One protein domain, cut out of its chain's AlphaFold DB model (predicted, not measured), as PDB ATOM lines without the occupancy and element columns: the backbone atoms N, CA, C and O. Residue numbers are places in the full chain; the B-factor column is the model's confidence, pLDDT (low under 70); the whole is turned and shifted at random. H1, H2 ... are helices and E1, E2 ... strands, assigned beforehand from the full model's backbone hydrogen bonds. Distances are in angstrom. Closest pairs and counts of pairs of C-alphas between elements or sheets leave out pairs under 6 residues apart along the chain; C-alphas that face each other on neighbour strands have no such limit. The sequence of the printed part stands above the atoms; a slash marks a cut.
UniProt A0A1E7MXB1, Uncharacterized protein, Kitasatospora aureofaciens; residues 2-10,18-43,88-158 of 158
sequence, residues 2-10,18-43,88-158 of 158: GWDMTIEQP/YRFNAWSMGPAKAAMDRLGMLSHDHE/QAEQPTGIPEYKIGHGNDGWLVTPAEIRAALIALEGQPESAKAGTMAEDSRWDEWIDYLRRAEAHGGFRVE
ATOM      1  N   GLY A   2     478.690 446.430 873.514       75.81
ATOM      2  CA  GLY A   2     477.553 446.248 874.421       75.81
ATOM      3  C   GLY A   2     478.081 446.023 875.829       75.81
ATOM      4  O   GLY A   2     479.277 445.783 875.963       75.81
ATOM      5  N   TRP A   3     477.190 446.124 876.805       80.56
ATOM      6  CA  TRP A   3     477.478 445.924 878.218       80.56
ATOM      7  C   TRP A   3     476.805 444.632 878.642       80.56
ATOM      8  O   TRP A   3     475.574 444.526 878.547       80.56
ATOM      9  N   ASP A   4     477.620 443.664 879.019       86.81
ATOM     10  CA  ASP A   4     477.190 442.402 879.589       86.81
ATOM     11  C   ASP A   4     477.096 442.587 881.112       86.81
ATOM     12  O   ASP A   4     477.982 443.158 881.746       86.81
ATOM     13  N   MET A   5     475.956 442.202 881.683       88.94
ATOM     14  CA  MET A   5     475.674 442.327 883.107       88.94
ATOM     15  C   MET A   5     475.479 440.940 883.701       88.94
ATOM     16  O   MET A   5     474.482 440.266 883.418       88.94
ATOM     17  N   THR A   6     476.413 440.539 884.556       90.12
ATOM     18  CA  THR A   6     476.447 439.198 885.148       90.12
ATOM     19  C   THR A   6     476.243 439.291 886.652       90.12
ATOM     20  O   THR A   6     476.872 440.104 887.327       90.12
ATOM     21  N   ILE A   7     475.335 438.470 887.176       90.12
ATOM     22  CA  ILE A   7     475.031 438.401 888.609       90.12
ATOM     23  C   ILE A   7     476.254 437.879 889.379       90.12
ATOM     24  O   ILE A   7     476.882 436.914 888.950       90.12
ATOM     25  N   GLU A   8     476.578 438.498 890.520       88.44
ATOM     26  CA  GLU A   8     477.796 438.191 891.297       88.44
ATOM     27  C   GLU A   8     477.767 436.779 891.913       88.44
ATOM     28  O   GLU A   8     478.782 436.083 891.941       88.44
ATOM     29  N   GLN A   9     476.609 436.336 892.415       84.75
ATOM     30  CA  GLN A   9     476.433 435.027 893.059       84.75
ATOM     31  C   GLN A   9     475.281 434.245 892.411       84.75
ATOM     32  O   GLN A   9     474.207 434.124 893.002       84.75
ATOM     33  N   PRO A  10     475.465 433.722 891.188       78.62
ATOM     34  CA  PRO A  10     474.392 433.030 890.492       78.62
ATOM     35  C   PRO A  10     474.058 431.691 891.173       78.62
ATOM     36  O   PRO A  10     474.955 430.932 891.545       78.62
ATOM     37  N   TYR A  18     472.171 439.705 881.568       81.88
ATOM     38  CA  TYR A  18     471.424 440.793 880.952       81.88
ATOM     39  C   TYR A  18     472.358 441.629 880.095       81.88
ATOM     40  O   TYR A  18     473.416 442.064 880.535       81.88
ATOM     41  N   ARG A  19     471.968 441.876 878.845       83.19
ATOM     42  CA  ARG A  19     472.786 442.654 877.914       83.19
ATOM     43  C   ARG A  19     472.066 443.896 877.427       83.19
ATOM     44  O   ARG A  19     471.003 443.816 876.792       83.19
ATOM     45  N   PHE A  20     472.722 445.038 877.605       81.00
ATOM     46  CA  PHE A  20     472.421 446.248 876.850       81.00
ATOM     47  C   PHE A  20     473.349 446.347 875.637       81.00
ATOM     48  O   PHE A  20     474.548 446.080 875.702       81.00
ATOM     49  N   ASN A  21     472.805 446.755 874.496       80.50
ATOM     50  CA  ASN A  21     473.620 447.136 873.349       80.50
ATOM     51  C   ASN A  21     473.800 448.664 873.318       80.50
ATOM     52  O   ASN A  21     473.116 449.394 874.037       80.50
ATOM     53  N   ALA A  22     474.701 449.149 872.455       72.88
ATOM     54  CA  ALA A  22     474.964 450.581 872.256       72.88
ATOM     55  C   ALA A  22     473.701 451.438 872.037       72.88
ATOM     56  O   ALA A  22     473.699 452.616 872.375       72.88
ATOM     57  N   TRP A  23     472.636 450.856 871.481       77.75
ATOM     58  CA  TRP A  23     471.389 451.553 871.174       77.75
ATOM     59  C   TRP A  23     470.381 451.519 872.321       77.75
ATOM     60  O   TRP A  23     469.577 452.439 872.422       77.75
ATOM     61  N   SER A  24     470.408 450.492 873.175       81.88
ATOM     62  CA  SER A  24     469.451 450.327 874.273       81.88
ATOM     63  C   SER A  24     469.938 450.906 875.603       81.88
ATOM     64  O   SER A  24     469.112 451.311 876.411       81.88
ATOM     65  N   MET A  25     471.253 451.021 875.820       85.69
ATOM     66  CA  MET A  25     471.799 451.570 877.071       85.69
ATOM     67  C   MET A  25     471.386 453.026 877.312       85.69
ATOM     68  O   MET A  25     470.937 453.368 878.399       85.69
ATOM     69  N   GLY A  26     471.505 453.894 876.301       87.19
ATOM     70  CA  GLY A  26     471.143 455.310 876.432       87.19
ATOM     71  C   GLY A  26     469.672 455.520 876.827       87.19
ATOM     72  O   GLY A  26     469.410 456.173 877.837       87.19
ATOM     73  N   PRO A  27     468.708 454.944 876.081       87.19
ATOM     74  CA  PRO A  27     467.294 454.977 876.448       87.19
ATOM     75  C   PRO A  27     467.003 454.392 877.834       87.19
ATOM     76  O   PRO A  27     466.259 455.010 878.595       87.19
ATOM     77  N   ALA A  28     467.624 453.264 878.196       87.19
ATOM     78  CA  ALA A  28     467.441 452.651 879.510       87.19
ATOM     79  C   ALA A  28     467.942 453.558 880.641       87.19
ATOM     80  O   ALA A  28     467.213 453.793 881.601       87.19
ATOM     81  N   LYS A  29     469.131 454.159 880.496       90.56
ATOM     82  CA  LYS A  29     469.645 455.152 881.450       90.56
ATOM     83  C   LYS A  29     468.716 456.356 881.569       90.56
ATOM     84  O   LYS A  29     468.402 456.765 882.678       90.56
ATOM     85  N   ALA A  30     468.210 456.885 880.455       90.19
ATOM     86  CA  ALA A  30     467.271 458.008 880.478       90.19
ATOM     87  C   ALA A  30     465.926 457.649 881.143       90.19
ATOM     88  O   ALA A  30     465.293 458.485 881.786       90.19
ATOM     89  N   ALA A  31     465.461 456.410 880.987       91.00
ATOM     90  CA  ALA A  31     464.295 455.891 881.693       91.00
ATOM     91  C   ALA A  31     464.555 455.763 883.202       91.00
ATOM     92  O   ALA A  31     463.764 456.268 883.997       91.00
ATOM     93  N   MET A  32     465.684 455.165 883.588       94.06
ATOM     94  CA  MET A  32     466.109 455.049 884.983       94.06
ATOM     95  C   MET A  32     466.257 456.423 885.645       94.06
ATOM     96  O   MET A  32     465.744 456.620 886.742       94.06
ATOM     97  N   ASP A  33     466.885 457.385 884.968       94.19
ATOM     98  CA  ASP A  33     467.060 458.754 885.458       94.19
ATOM     99  C   ASP A  33     465.711 459.452 885.693       94.19
ATOM    100  O   ASP A  33     465.442 459.941 886.790       94.19
ATOM    101  N   ARG A  34     464.794 459.398 884.713       93.38
ATOM    102  CA  ARG A  34     463.430 459.950 884.858       93.38
ATOM    103  C   ARG A  34     462.655 459.336 886.022       93.38
ATOM    104  O   ARG A  34     461.841 460.023 886.636       93.38
ATOM    105  N   LEU A  35     462.879 458.054 886.303       94.44
ATOM    106  CA  LEU A  35     462.232 457.332 887.397       94.44
ATOM    107  C   LEU A  35     462.981 457.467 888.731       94.44
ATOM    108  O   LEU A  35     462.521 456.931 889.738       94.44
ATOM    109  N   GLY A  36     464.089 458.215 888.769       95.81
ATOM    110  CA  GLY A  36     464.887 458.448 889.973       95.81
ATOM    111  C   GLY A  36     465.713 457.239 890.417       95.81
ATOM    112  O   GLY A  36     466.139 457.181 891.562       95.81
ATOM    113  N   MET A  37     465.922 456.262 889.535       97.50
ATOM    114  CA  MET A  37     466.658 455.031 889.833       97.50
ATOM    115  C   MET A  37     468.181 455.209 889.789       97.50
ATOM    116  O   MET A  37     468.902 454.334 890.270       97.50
ATOM    117  N   LEU A  38     468.682 456.296 889.192       96.56
ATOM    118  CA  LEU A  38     470.113 456.595 889.130       96.56
ATOM    119  C   LEU A  38     470.538 457.545 890.245       96.56
ATOM    120  O   LEU A  38     469.794 458.456 890.609       96.56
ATOM    121  N   SER A  39     471.761 457.360 890.740       95.25
ATOM    122  CA  SER A  39     472.467 458.396 891.488       95.25
ATOM    123  C   SER A  39     473.519 459.070 890.609       95.25
ATOM    124  O   SER A  39     474.121 458.458 889.724       95.25
ATOM    125  N   HIS A  40     473.728 460.354 890.883       92.56
ATOM    126  CA  HIS A  40     474.719 461.209 890.224       92.56
ATOM    127  C   HIS A  40     475.912 461.474 891.147       92.56
ATOM    128  O   HIS A  40     476.525 462.542 891.110       92.56
ATOM    129  N   ASP A  41     476.194 460.510 892.026       84.44
ATOM    130  CA  ASP A  41     477.328 460.571 892.938       84.44
ATOM    131  C   ASP A  41     478.647 460.565 892.164       84.44
ATOM    132  O   ASP A  41     478.747 460.086 891.031       84.44
ATOM    133  N   HIS A  42     479.684 461.106 892.797       80.12
ATOM    134  CA  HIS A  42     481.013 461.106 892.210       80.12
ATOM    135  C   HIS A  42     481.580 459.689 892.132       80.12
ATOM    136  O   HIS A  42     481.465 458.905 893.073       80.12
ATOM    137  N   GLU A  43     482.238 459.407 891.012       83.25
ATOM    138  CA  GLU A  43     482.991 458.178 890.804       83.25
ATOM    139  C   GLU A  43     484.045 457.991 891.902       83.25
ATOM    140  O   GLU A  43     484.714 458.945 892.323       83.25
ATOM    141  N   GLN A  88     481.102 451.516 897.093       91.75
ATOM    142  CA  GLN A  88     479.740 452.039 897.181       91.75
ATOM    143  C   GLN A  88     479.688 453.212 898.165       91.75
ATOM    144  O   GLN A  88     480.476 453.279 899.116       91.75
ATOM    145  N   ALA A  89     478.713 454.101 897.983       89.75
ATOM    146  CA  ALA A  89     478.395 455.119 898.976       89.75
ATOM    147  C   ALA A  89     477.877 454.478 900.280       89.75
ATOM    148  O   ALA A  89     477.253 453.416 900.267       89.75
ATOM    149  N   GLU A  90     478.085 455.148 901.418       90.56
ATOM    150  CA  GLU A  90     477.551 454.694 902.716       90.56
ATOM    151  C   GLU A  90     476.013 454.669 902.722       90.56
ATOM    152  O   GLU A  90     475.399 453.809 903.352       90.56
ATOM    153  N   GLN A  91     475.390 455.595 901.987       92.56
ATOM    154  CA  GLN A  91     473.941 455.701 901.833       92.56
ATOM    155  C   GLN A  91     473.583 455.833 900.347       92.56
ATOM    156  O   GLN A  91     473.422 456.951 899.860       92.56
ATOM    157  N   PRO A  92     473.481 454.715 899.606       94.81
ATOM    158  CA  PRO A  92     473.102 454.752 898.199       94.81
ATOM    159  C   PRO A  92     471.692 455.316 898.008       94.81
ATOM    160  O   PRO A  92     470.759 454.927 898.712       94.81
ATOM    161  N   THR A  93     471.524 456.201 897.026       96.19
ATOM    162  CA  THR A  93     470.210 456.749 896.634       96.19
ATOM    163  C   THR A  93     469.701 456.189 895.306       96.19
ATOM    164  O   THR A  93     468.607 456.538 894.878       96.19
ATOM    165  N   GLY A  94     470.484 455.329 894.656       96.88
ATOM    166  CA  GLY A  94     470.186 454.700 893.376       96.88
ATOM    167  C   GLY A  94     471.401 453.931 892.864       96.88
ATOM    168  O   GLY A  94     472.386 453.765 893.584       96.88
ATOM    169  N   ILE A  95     471.336 453.490 891.610       96.56
ATOM    170  CA  ILE A  95     472.483 452.917 890.900       96.56
ATOM    171  C   ILE A  95     473.359 454.073 890.398       96.56
ATOM    172  O   ILE A  95     472.847 454.903 889.643       96.56
ATOM    173  N   PRO A  96     474.651 454.154 890.767       94.81
ATOM    174  CA  PRO A  96     475.506 455.225 890.277       94.81
ATOM    175  C   PRO A  96     475.619 455.185 888.757       94.81
ATOM    176  O   PRO A  96     475.988 454.161 888.176       94.81
ATOM    177  N   GLU A  97     475.318 456.309 888.106       93.44
ATOM    178  CA  GLU A  97     475.264 456.385 886.646       93.44
ATOM    179  C   GLU A  97     476.581 455.926 885.999       93.44
ATOM    180  O   GLU A  97     476.570 455.240 884.975       93.44
ATOM    181  N   TYR A  98     477.717 456.277 886.605       90.06
ATOM    182  CA  TYR A  98     479.040 455.970 886.065       90.06
ATOM    183  C   TYR A  98     479.339 454.461 886.017       90.06
ATOM    184  O   TYR A  98     480.132 454.033 885.182       90.06
ATOM    185  N   LYS A  99     478.681 453.643 886.854       91.75
ATOM    186  CA  LYS A  99     478.856 452.181 886.856       91.75
ATOM    187  C   LYS A  99     478.169 451.503 885.670       91.75
ATOM    188  O   LYS A  99     478.483 450.358 885.368       91.75
ATOM    189  N   ILE A 100     477.244 452.188 884.989       88.88
ATOM    190  CA  ILE A 100     476.486 451.639 883.860       88.88
ATOM    191  C   ILE A 100     476.680 452.473 882.584       88.88
ATOM    192  O   ILE A 100     476.384 453.667 882.501       88.88
ATOM    193  N   GLY A 101     477.152 451.825 881.520       75.88
ATOM    194  CA  GLY A 101     477.166 452.415 880.181       75.88
ATOM    195  C   GLY A 101     478.333 453.356 879.854       75.88
ATOM    196  O   GLY A 101     478.384 453.848 878.730       75.88
ATOM    197  N   HIS A 102     479.256 453.627 880.786       74.88
ATOM    198  CA  HIS A 102     480.452 454.451 880.519       74.88
ATOM    199  C   HIS A 102     481.675 453.618 880.112       74.88
ATOM    200  O   HIS A 102     482.480 454.075 879.301       74.88
ATOM    201  N   GLY A 103     481.770 452.382 880.596       74.00
ATOM    202  CA  GLY A 103     482.876 451.470 880.329       74.00
ATOM    203  C   GLY A 103     482.529 450.035 880.716       74.00
ATOM    204  O   GLY A 103     481.419 449.765 881.176       74.00
ATOM    205  N   ASN A 104     483.493 449.144 880.500       75.00
ATOM    206  CA  ASN A 104     483.428 447.711 880.801       75.00
ATOM    207  C   ASN A 104     484.522 447.390 881.829       75.00
ATOM    208  O   ASN A 104     485.382 446.537 881.621       75.00
ATOM    209  N   ASP A 105     484.556 448.189 882.892       82.69
ATOM    210  CA  ASP A 105     485.672 448.220 883.837       82.69
ATOM    211  C   ASP A 105     485.480 447.244 885.012       82.69
ATOM    212  O   ASP A 105     486.280 447.240 885.944       82.69
ATOM    213  N   GLY A 106     484.430 446.409 884.976       88.69
ATOM    214  CA  GLY A 106     484.140 445.407 886.006       88.69
ATOM    215  C   GLY A 106     483.455 445.971 887.254       88.69
ATOM    216  O   GLY A 106     483.523 445.352 888.321       88.69
ATOM    217  N   TRP A 107     482.815 447.140 887.129       93.19
ATOM    218  CA  TRP A 107     482.070 447.795 888.205       93.19
ATOM    219  C   TRP A 107     481.033 446.859 888.813       93.19
ATOM    220  O   TRP A 107     480.198 446.315 888.091       93.19
ATOM    221  N   LEU A 108     481.050 446.736 890.140       95.00
ATOM    222  CA  LEU A 108     480.006 446.054 890.888       95.00
ATOM    223  C   LEU A 108     478.895 447.050 891.226       95.00
ATOM    224  O   LEU A 108     479.102 448.016 891.968       95.00
ATOM    225  N   VAL A 109     477.700 446.787 890.710       95.44
ATOM    226  CA  VAL A 109     476.466 447.413 891.179       95.44
ATOM    227  C   VAL A 109     475.934 446.572 892.334       95.44
ATOM    228  O   VAL A 109     475.528 445.424 892.165       95.44
ATOM    229  N   THR A 110     475.989 447.141 893.531       96.50
ATOM    230  CA  THR A 110     475.776 446.430 894.796       96.50
ATOM    231  C   THR A 110     474.289 446.227 895.112       96.50
ATOM    232  O   THR A 110     473.440 446.994 894.648       96.50
ATOM    233  N   PRO A 111     473.932 445.273 895.994       97.38
ATOM    234  CA  PRO A 111     472.550 445.106 896.444       97.38
ATOM    235  C   PRO A 111     471.946 446.366 897.072       97.38
ATOM    236  O   PRO A 111     470.747 446.601 896.952       97.38
ATOM    237  N   ALA A 112     472.753 447.183 897.756       97.06
ATOM    238  CA  ALA A 112     472.277 448.408 898.390       97.06
ATOM    239  C   ALA A 112     471.898 449.479 897.352       97.06
ATOM    240  O   ALA A 112     470.845 450.104 897.477       97.06
ATOM    241  N   GLU A 113     472.708 449.639 896.304       97.69
ATOM    242  CA  GLU A 113     472.435 450.535 895.172       97.69
ATOM    243  C   GLU A 113     471.198 450.082 894.381       97.69
ATOM    244  O   GLU A 113     470.320 450.894 894.076       97.69
ATOM    245  N   ILE A 114     471.072 448.775 894.122       97.94
ATOM    246  CA  ILE A 114     469.904 448.197 893.442       97.94
ATOM    247  C   ILE A 114     468.635 448.405 894.270       97.94
ATOM    248  O   ILE A 114     467.623 448.876 893.748       97.94
ATOM    249  N   ARG A 115     468.683 448.105 895.573       98.19
ATOM    250  CA  ARG A 115     467.552 448.311 896.484       98.19
ATOM    251  C   ARG A 115     467.108 449.772 896.485       98.19
ATOM    252  O   ARG A 115     465.912 450.041 896.416       98.19
ATOM    253  N   ALA A 116     468.052 450.711 896.553       97.94
ATOM    254  CA  ALA A 116     467.747 452.138 896.519       97.94
ATOM    255  C   ALA A 116     467.047 452.536 895.207       97.94
ATOM    256  O   ALA A 116     466.028 453.226 895.238       97.94
ATOM    257  N   ALA A 117     467.525 452.023 894.069       97.88
ATOM    258  CA  ALA A 117     466.899 452.241 892.768       97.88
ATOM    259  C   ALA A 117     465.470 451.673 892.690       97.88
ATOM    260  O   ALA A 117     464.561 452.341 892.197       97.88
ATOM    261  N   LEU A 118     465.243 450.460 893.204       97.69
ATOM    262  CA  LEU A 118     463.915 449.838 893.227       97.69
ATOM    263  C   LEU A 118     462.940 450.593 894.144       97.69
ATOM    264  O   LEU A 118     461.792 450.803 893.757       97.69
ATOM    265  N   ILE A 119     463.392 451.081 895.305       97.88
ATOM    266  CA  ILE A 119     462.583 451.942 896.184       97.88
ATOM    267  C   ILE A 119     462.193 453.242 895.467       97.88
ATOM    268  O   ILE A 119     461.038 453.668 895.545       97.88
ATOM    269  N   ALA A 120     463.134 453.868 894.752       97.00
ATOM    270  CA  ALA A 120     462.856 455.080 893.986       97.00
ATOM    271  C   ALA A 120     461.795 454.832 892.904       97.00
ATOM    272  O   ALA A 120     460.841 455.603 892.795       97.00
ATOM    273  N   LEU A 121     461.907 453.712 892.179       95.69
ATOM    274  CA  LEU A 121     460.902 453.275 891.214       95.69
ATOM    275  C   LEU A 121     459.531 453.086 891.869       95.69
ATOM    276  O   LEU A 121     458.534 453.593 891.359       95.69
ATOM    277  N   GLU A 122     459.454 452.364 892.987       95.56
ATOM    278  CA  GLU A 122     458.195 452.090 893.689       95.56
ATOM    279  C   GLU A 122     457.479 453.369 894.131       95.56
ATOM    280  O   GLU A 122     456.251 453.445 894.013       95.56
ATOM    281  N   GLY A 123     458.242 454.385 894.549       95.44
ATOM    282  CA  GLY A 123     457.741 455.703 894.938       95.44
ATOM    283  C   GLY A 123     457.170 456.551 893.795       95.44
ATOM    284  O   GLY A 123     456.515 457.560 894.064       95.44
ATOM    285  N   GLN A 124     457.377 456.165 892.531       95.19
ATOM    286  CA  GLN A 124     456.848 456.903 891.385       95.19
ATOM    287  C   GLN A 124     455.332 456.707 891.208       95.19
ATOM    288  O   GLN A 124     454.804 455.621 891.471       95.19
ATOM    289  N   PRO A 125     454.611 457.713 890.677       94.19
ATOM    290  CA  PRO A 125     453.223 457.544 890.260       94.19
ATOM    291  C   PRO A 125     453.075 456.459 889.185       94.19
ATOM    292  O   PRO A 125     453.884 456.379 888.260       94.19
ATOM    293  N   GLU A 126     451.978 455.699 889.223       89.81
ATOM    294  CA  GLU A 126     451.684 454.658 888.220       89.81
ATOM    295  C   GLU A 126     451.681 455.196 886.781       89.81
ATOM    296  O   GLU A 126     452.116 454.514 885.859       89.81
ATOM    297  N   SER A 127     451.268 456.452 886.575       89.31
ATOM    298  CA  SER A 127     451.317 457.095 885.257       89.31
ATOM    299  C   SER A 127     452.741 457.301 884.733       89.31
ATOM    300  O   SER A 127     452.953 457.239 883.526       89.31
ATOM    301  N   ALA A 128     453.710 457.552 885.621       87.69
ATOM    302  CA  ALA A 128     455.114 457.690 885.244       87.69
ATOM    303  C   ALA A 128     455.705 456.323 884.875       87.69
ATOM    304  O   ALA A 128     456.303 456.187 883.811       87.69
ATOM    305  N   LYS A 129     455.434 455.293 885.693       86.94
ATOM    306  CA  LYS A 129     455.839 453.903 885.422       86.94
ATOM    307  C   LYS A 129     455.280 453.408 884.085       86.94
ATOM    308  O   LYS A 129     456.033 452.936 883.240       86.94
ATOM    309  N   ALA A 130     453.977 453.592 883.857       84.31
ATOM    310  CA  ALA A 130     453.305 453.163 882.632       84.31
ATOM    311  C   ALA A 130     453.857 453.856 881.374       84.31
ATOM    312  O   ALA A 130     453.981 453.216 880.331       84.31
ATOM    313  N   GLY A 131     454.207 455.145 881.469       81.75
ATOM    314  CA  GLY A 131     454.836 455.880 880.371       81.75
ATOM    315  C   GLY A 131     456.173 455.265 879.960       81.75
ATOM    316  O   GLY A 131     456.397 455.023 878.780       81.75
ATOM    317  N   THR A 132     457.024 454.935 880.933       78.88
ATOM    318  CA  THR A 132     458.316 454.289 880.674       78.88
ATOM    319  C   THR A 132     458.171 452.855 880.158       78.88
ATOM    320  O   THR A 132     458.830 452.494 879.187       78.88
ATOM    321  N   MET A 133     457.275 452.055 880.741       74.56
ATOM    322  CA  MET A 133     457.014 450.675 880.294       74.56
ATOM    323  C   MET A 133     456.516 450.604 878.844       74.56
ATOM    324  O   MET A 133     456.793 449.643 878.134       74.56
ATOM    325  N   ALA A 134     455.778 451.618 878.385       74.75
ATOM    326  CA  ALA A 134     455.311 451.690 877.003       74.75
ATOM    327  C   ALA A 134     456.428 452.042 876.001       74.75
ATOM    328  O   ALA A 134     456.290 451.755 874.812       74.75
ATOM    329  N   GLU A 135     457.509 452.677 876.463       76.00
ATOM    330  CA  GLU A 135     458.636 453.117 875.632       76.00
ATOM    331  C   GLU A 135     459.711 452.030 875.462       76.00
ATOM    332  O   GLU A 135     460.383 452.009 874.429       76.00
ATOM    333  N   ASP A 136     459.853 451.115 876.428       76.94
ATOM    334  CA  ASP A 136     460.834 450.023 876.389       76.94
ATOM    335  C   ASP A 136     460.195 448.674 876.759       76.94
ATOM    336  O   ASP A 136     459.880 448.399 877.917       76.94
ATOM    337  N   SER A 137     460.044 447.793 875.766       77.44
ATOM    338  CA  SER A 137     459.455 446.460 875.951       77.44
ATOM    339  C   SER A 137     460.297 445.517 876.816       77.44
ATOM    340  O   SER A 137     459.804 444.458 877.200       77.44
ATOM    341  N   ARG A 138     461.552 445.874 877.114       83.56
ATOM    342  CA  ARG A 138     462.442 445.123 878.008       83.56
ATOM    343  C   ARG A 138     462.472 445.699 879.419       83.56
ATOM    344  O   ARG A 138     463.208 445.192 880.258       83.56
ATOM    345  N   TRP A 139     461.678 446.731 879.710       87.12
ATOM    346  CA  TRP A 139     461.667 447.349 881.033       87.12
ATOM    347  C   TRP A 139     461.320 446.350 882.143       87.12
ATOM    348  O   TRP A 139     462.018 446.290 883.150       87.12
ATOM    349  N   ASP A 140     460.307 445.508 881.939       88.06
ATOM    350  CA  ASP A 140     459.936 444.478 882.920       88.06
ATOM    351  C   ASP A 140     461.054 443.444 883.121       88.06
ATOM    352  O   ASP A 140     461.362 443.078 884.252       88.06
ATOM    353  N   GLU A 141     461.723 443.039 882.034       89.00
ATOM    354  CA  GLU A 141     462.891 442.144 882.071       89.00
ATOM    355  C   GLU A 141     464.031 442.768 882.890       89.00
ATOM    356  O   GLU A 141     464.655 442.092 883.705       89.00
ATOM    357  N   TRP A 142     464.269 444.072 882.716       91.50
ATOM    358  CA  TRP A 142     465.272 444.821 883.464       91.50
ATOM    359  C   TRP A 142     464.948 444.907 884.958       91.50
ATOM    360  O   TRP A 142     465.814 444.651 885.793       91.50
ATOM    361  N   ILE A 143     463.702 445.221 885.322       92.69
ATOM    362  CA  ILE A 143     463.300 445.291 886.731       92.69
ATOM    363  C   ILE A 143     463.381 443.913 887.399       92.69
ATOM    364  O   ILE A 143     463.845 443.806 888.537       92.69
ATOM    365  N   ASP A 144     462.976 442.853 886.704       91.94
ATOM    366  CA  ASP A 144     463.090 441.493 887.226       91.94
ATOM    367  C   ASP A 144     464.550 441.052 887.364       91.94
ATOM    368  O   ASP A 144     464.902 440.411 888.359       91.94
ATOM    369  N   TYR A 145     465.416 441.441 886.425       93.06
ATOM    370  CA  TYR A 145     466.857 441.242 886.543       93.06
ATOM    371  C   TYR A 145     467.423 441.945 887.782       93.06
ATOM    372  O   TYR A 145     468.113 441.308 888.575       93.06
ATOM    373  N   LEU A 146     467.079 443.219 888.008       95.00
ATOM    374  CA  LEU A 146     467.529 443.969 889.184       95.00
ATOM    375  C   LEU A 146     467.111 443.291 890.492       95.00
ATOM    376  O   LEU A 146     467.936 443.121 891.384       95.00
ATOM    377  N   ARG A 147     465.857 442.841 890.601       95.00
ATOM    378  CA  ARG A 147     465.374 442.125 891.795       95.00
ATOM    379  C   ARG A 147     466.158 440.842 892.063       95.00
ATOM    380  O   ARG A 147     466.433 440.526 893.218       95.00
ATOM    381  N   ARG A 148     466.517 440.103 891.011       93.06
ATOM    382  CA  ARG A 148     467.369 438.914 891.144       93.06
ATOM    383  C   ARG A 148     468.779 439.303 891.554       93.06
ATOM    384  O   ARG A 148     469.262 438.813 892.561       93.06
ATOM    385  N   ALA A 149     469.409 440.238 890.851       94.25
ATOM    386  CA  ALA A 149     470.752 440.690 891.187       94.25
ATOM    387  C   ALA A 149     470.844 441.187 892.644       94.25
ATOM    388  O   ALA A 149     471.782 440.828 893.350       94.25
ATOM    389  N   GLU A 150     469.841 441.916 893.149       95.56
ATOM    390  CA  GLU A 150     469.769 442.336 894.558       95.56
ATOM    391  C   GLU A 150     469.872 441.152 895.535       95.56
ATOM    392  O   GLU A 150     470.608 441.221 896.521       95.56
ATOM    393  N   ALA A 151     469.155 440.060 895.262       92.31
ATOM    394  CA  ALA A 151     469.153 438.865 896.104       92.31
ATOM    395  C   ALA A 151     470.447 438.033 895.989       92.31
ATOM    396  O   ALA A 151     470.705 437.201 896.856       92.31
ATOM    397  N   HIS A 152     471.275 438.296 894.974       92.38
ATOM    398  CA  HIS A 152     472.445 437.495 894.603       92.38
ATOM    399  C   HIS A 152     473.756 438.301 894.608       92.38
ATOM    400  O   HIS A 152     474.674 438.052 893.828       92.38
ATOM    401  N   GLY A 153     473.864 439.286 895.502       93.50
ATOM    402  CA  GLY A 153     475.114 440.020 895.715       93.50
ATOM    403  C   GLY A 153     475.394 441.138 894.707       93.50
ATOM    404  O   GLY A 153     476.446 441.763 894.793       93.50
ATOM    405  N   GLY A 154     474.447 441.450 893.824       95.00
ATOM    406  CA  GLY A 154     474.559 442.498 892.814       95.00
ATOM    407  C   GLY A 154     474.887 441.955 891.427       95.00
ATOM    408  O   GLY A 154     474.679 440.774 891.138       95.00
ATOM    409  N   PHE A 155     475.381 442.834 890.558       94.50
ATOM    410  CA  PHE A 155     475.864 442.458 889.230       94.50
ATOM    411  C   PHE A 155     477.103 443.253 888.817       94.50
ATOM    412  O   PHE A 155     477.275 444.404 889.226       94.50
ATOM    413  N   ARG A 156     477.946 442.647 887.976       93.25
ATOM    414  CA  ARG A 156     479.102 443.295 887.345       93.25
ATOM    415  C   ARG A 156     478.791 443.761 885.936       93.25
ATOM    416  O   ARG A 156     477.960 443.155 885.268       93.25
ATOM    417  N   VAL A 157     479.461 444.828 885.504       90.38
ATOM    418  CA  VAL A 157     479.324 445.421 884.165       90.38
ATOM    419  C   VAL A 157     480.611 445.225 883.357       90.38
ATOM    420  O   VAL A 157     481.652 445.793 883.704       90.38
ATOM    421  N   GLU A 158     480.519 444.442 882.278       84.75
ATOM    422  CA  GLU A 158     481.630 444.002 881.410       84.75
ATOM    423  C   GLU A 158     481.375 444.166 879.903       84.75
ATOM    424  O   GLU A 158     480.250 444.522 879.474       84.75
TER     425      GLU A 158
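Overview. This is residues 2 to 10, 18 to 43 and 88 to 158 of the 158 residues of an uncharacterized protein of Kitasatospora aureofaciens (UniProt A0A1E7MXB1). What does the model look like? A small twisted sheet of four short strands has helix H4 over one face, running along its strands, and H2 packs on H4, while H3 lies well away from the sheet. H1 lies near H2 and H3 but touches no helix, and the stretch 88 to 106 has no named element. What is it made of? The printed part has 106 residues with four named helices and four named strands, in the order E1 E2 H1 E3 H2 H3 H4 E4, a mixed class; the sheet runs E2 E1 E4 E3, antiparallel throughout. How large is it? It is compact and rounded, with a radius of gyration of the C-alphas of 12.6 A and spans of 34 by 30 by 27 A.

Arrangement. How do the strands pair? E1, residues 2 to 7, has as antiparallel neighbours E2, residues 18 to 21, with N 5 and O 18 2.8 A apart, and E4, residues 155 to 157, with N 156 and O 6 2.8 A apart. E4 is also the antiparallel neighbour of E3, residues 107 to 109, with N 109 and O 155 2.8 A apart; these three N and O pairs are within hydrogen-bond range. What is on the sheet? H4, residues 139 to 151, is on one face in two layers, a sheet with a helix on one face, at a height over the sheet of 10.0 A; it runs along the strands, at 19 degrees to E1 on the local plane. H1, residues 25 to 34, only grazes the sheet with residues 25 to 28. Which helices meet? H2, residues 111 to 122, touches H4 at a steep tilt of 39 degrees, opposite ways, the closest C-alphas being those of Pro 111 and Glu 150, 4.4 A apart. H3, residues 126 to 135, only just touches H4, with 3 pairs of C-alphas within 8 A, only at the corner by their link; the closest C-alphas are those of Met 133 and Trp 139, 5.8 A apart. H1 and H3 are close but not clearly touching, the closest C-alphas being those of Ala 31 and Thr 132, 6.3 A apart. Are the helix backbones complete? In H1, H2, H3 and H4 every O i to N i+4 pair is within hydrogen-bond range.

Along the chain. Where does the printed part begin? E1 begins at C-alpha 2 (477.553, 446.248, 874.421) and is 16.4 A long. Which helices are longest? H4 is 18.8 A from C-alpha 139 to C-alpha 151 (469.153, 438.865, 896.104), and H2 is 16.2 A long. Where does the last element end? E4 ends at C-alpha 157 (479.324, 445.421, 884.165).

Size, cuts and confidence. Where is the printed part cut? Residues 11 to 17 and 44 to 87 are not printed; C-alphas 10 and 18 are 12.7 A apart, and C-alphas 43 and 88 are 9.4 A apart. How long are the links? Those printed whole, E2 to H1, E3 to H2, H2 to H3, H3 to H4 and H4 to E4, are tight. Is confidence low anywhere? No printed residue is under 70.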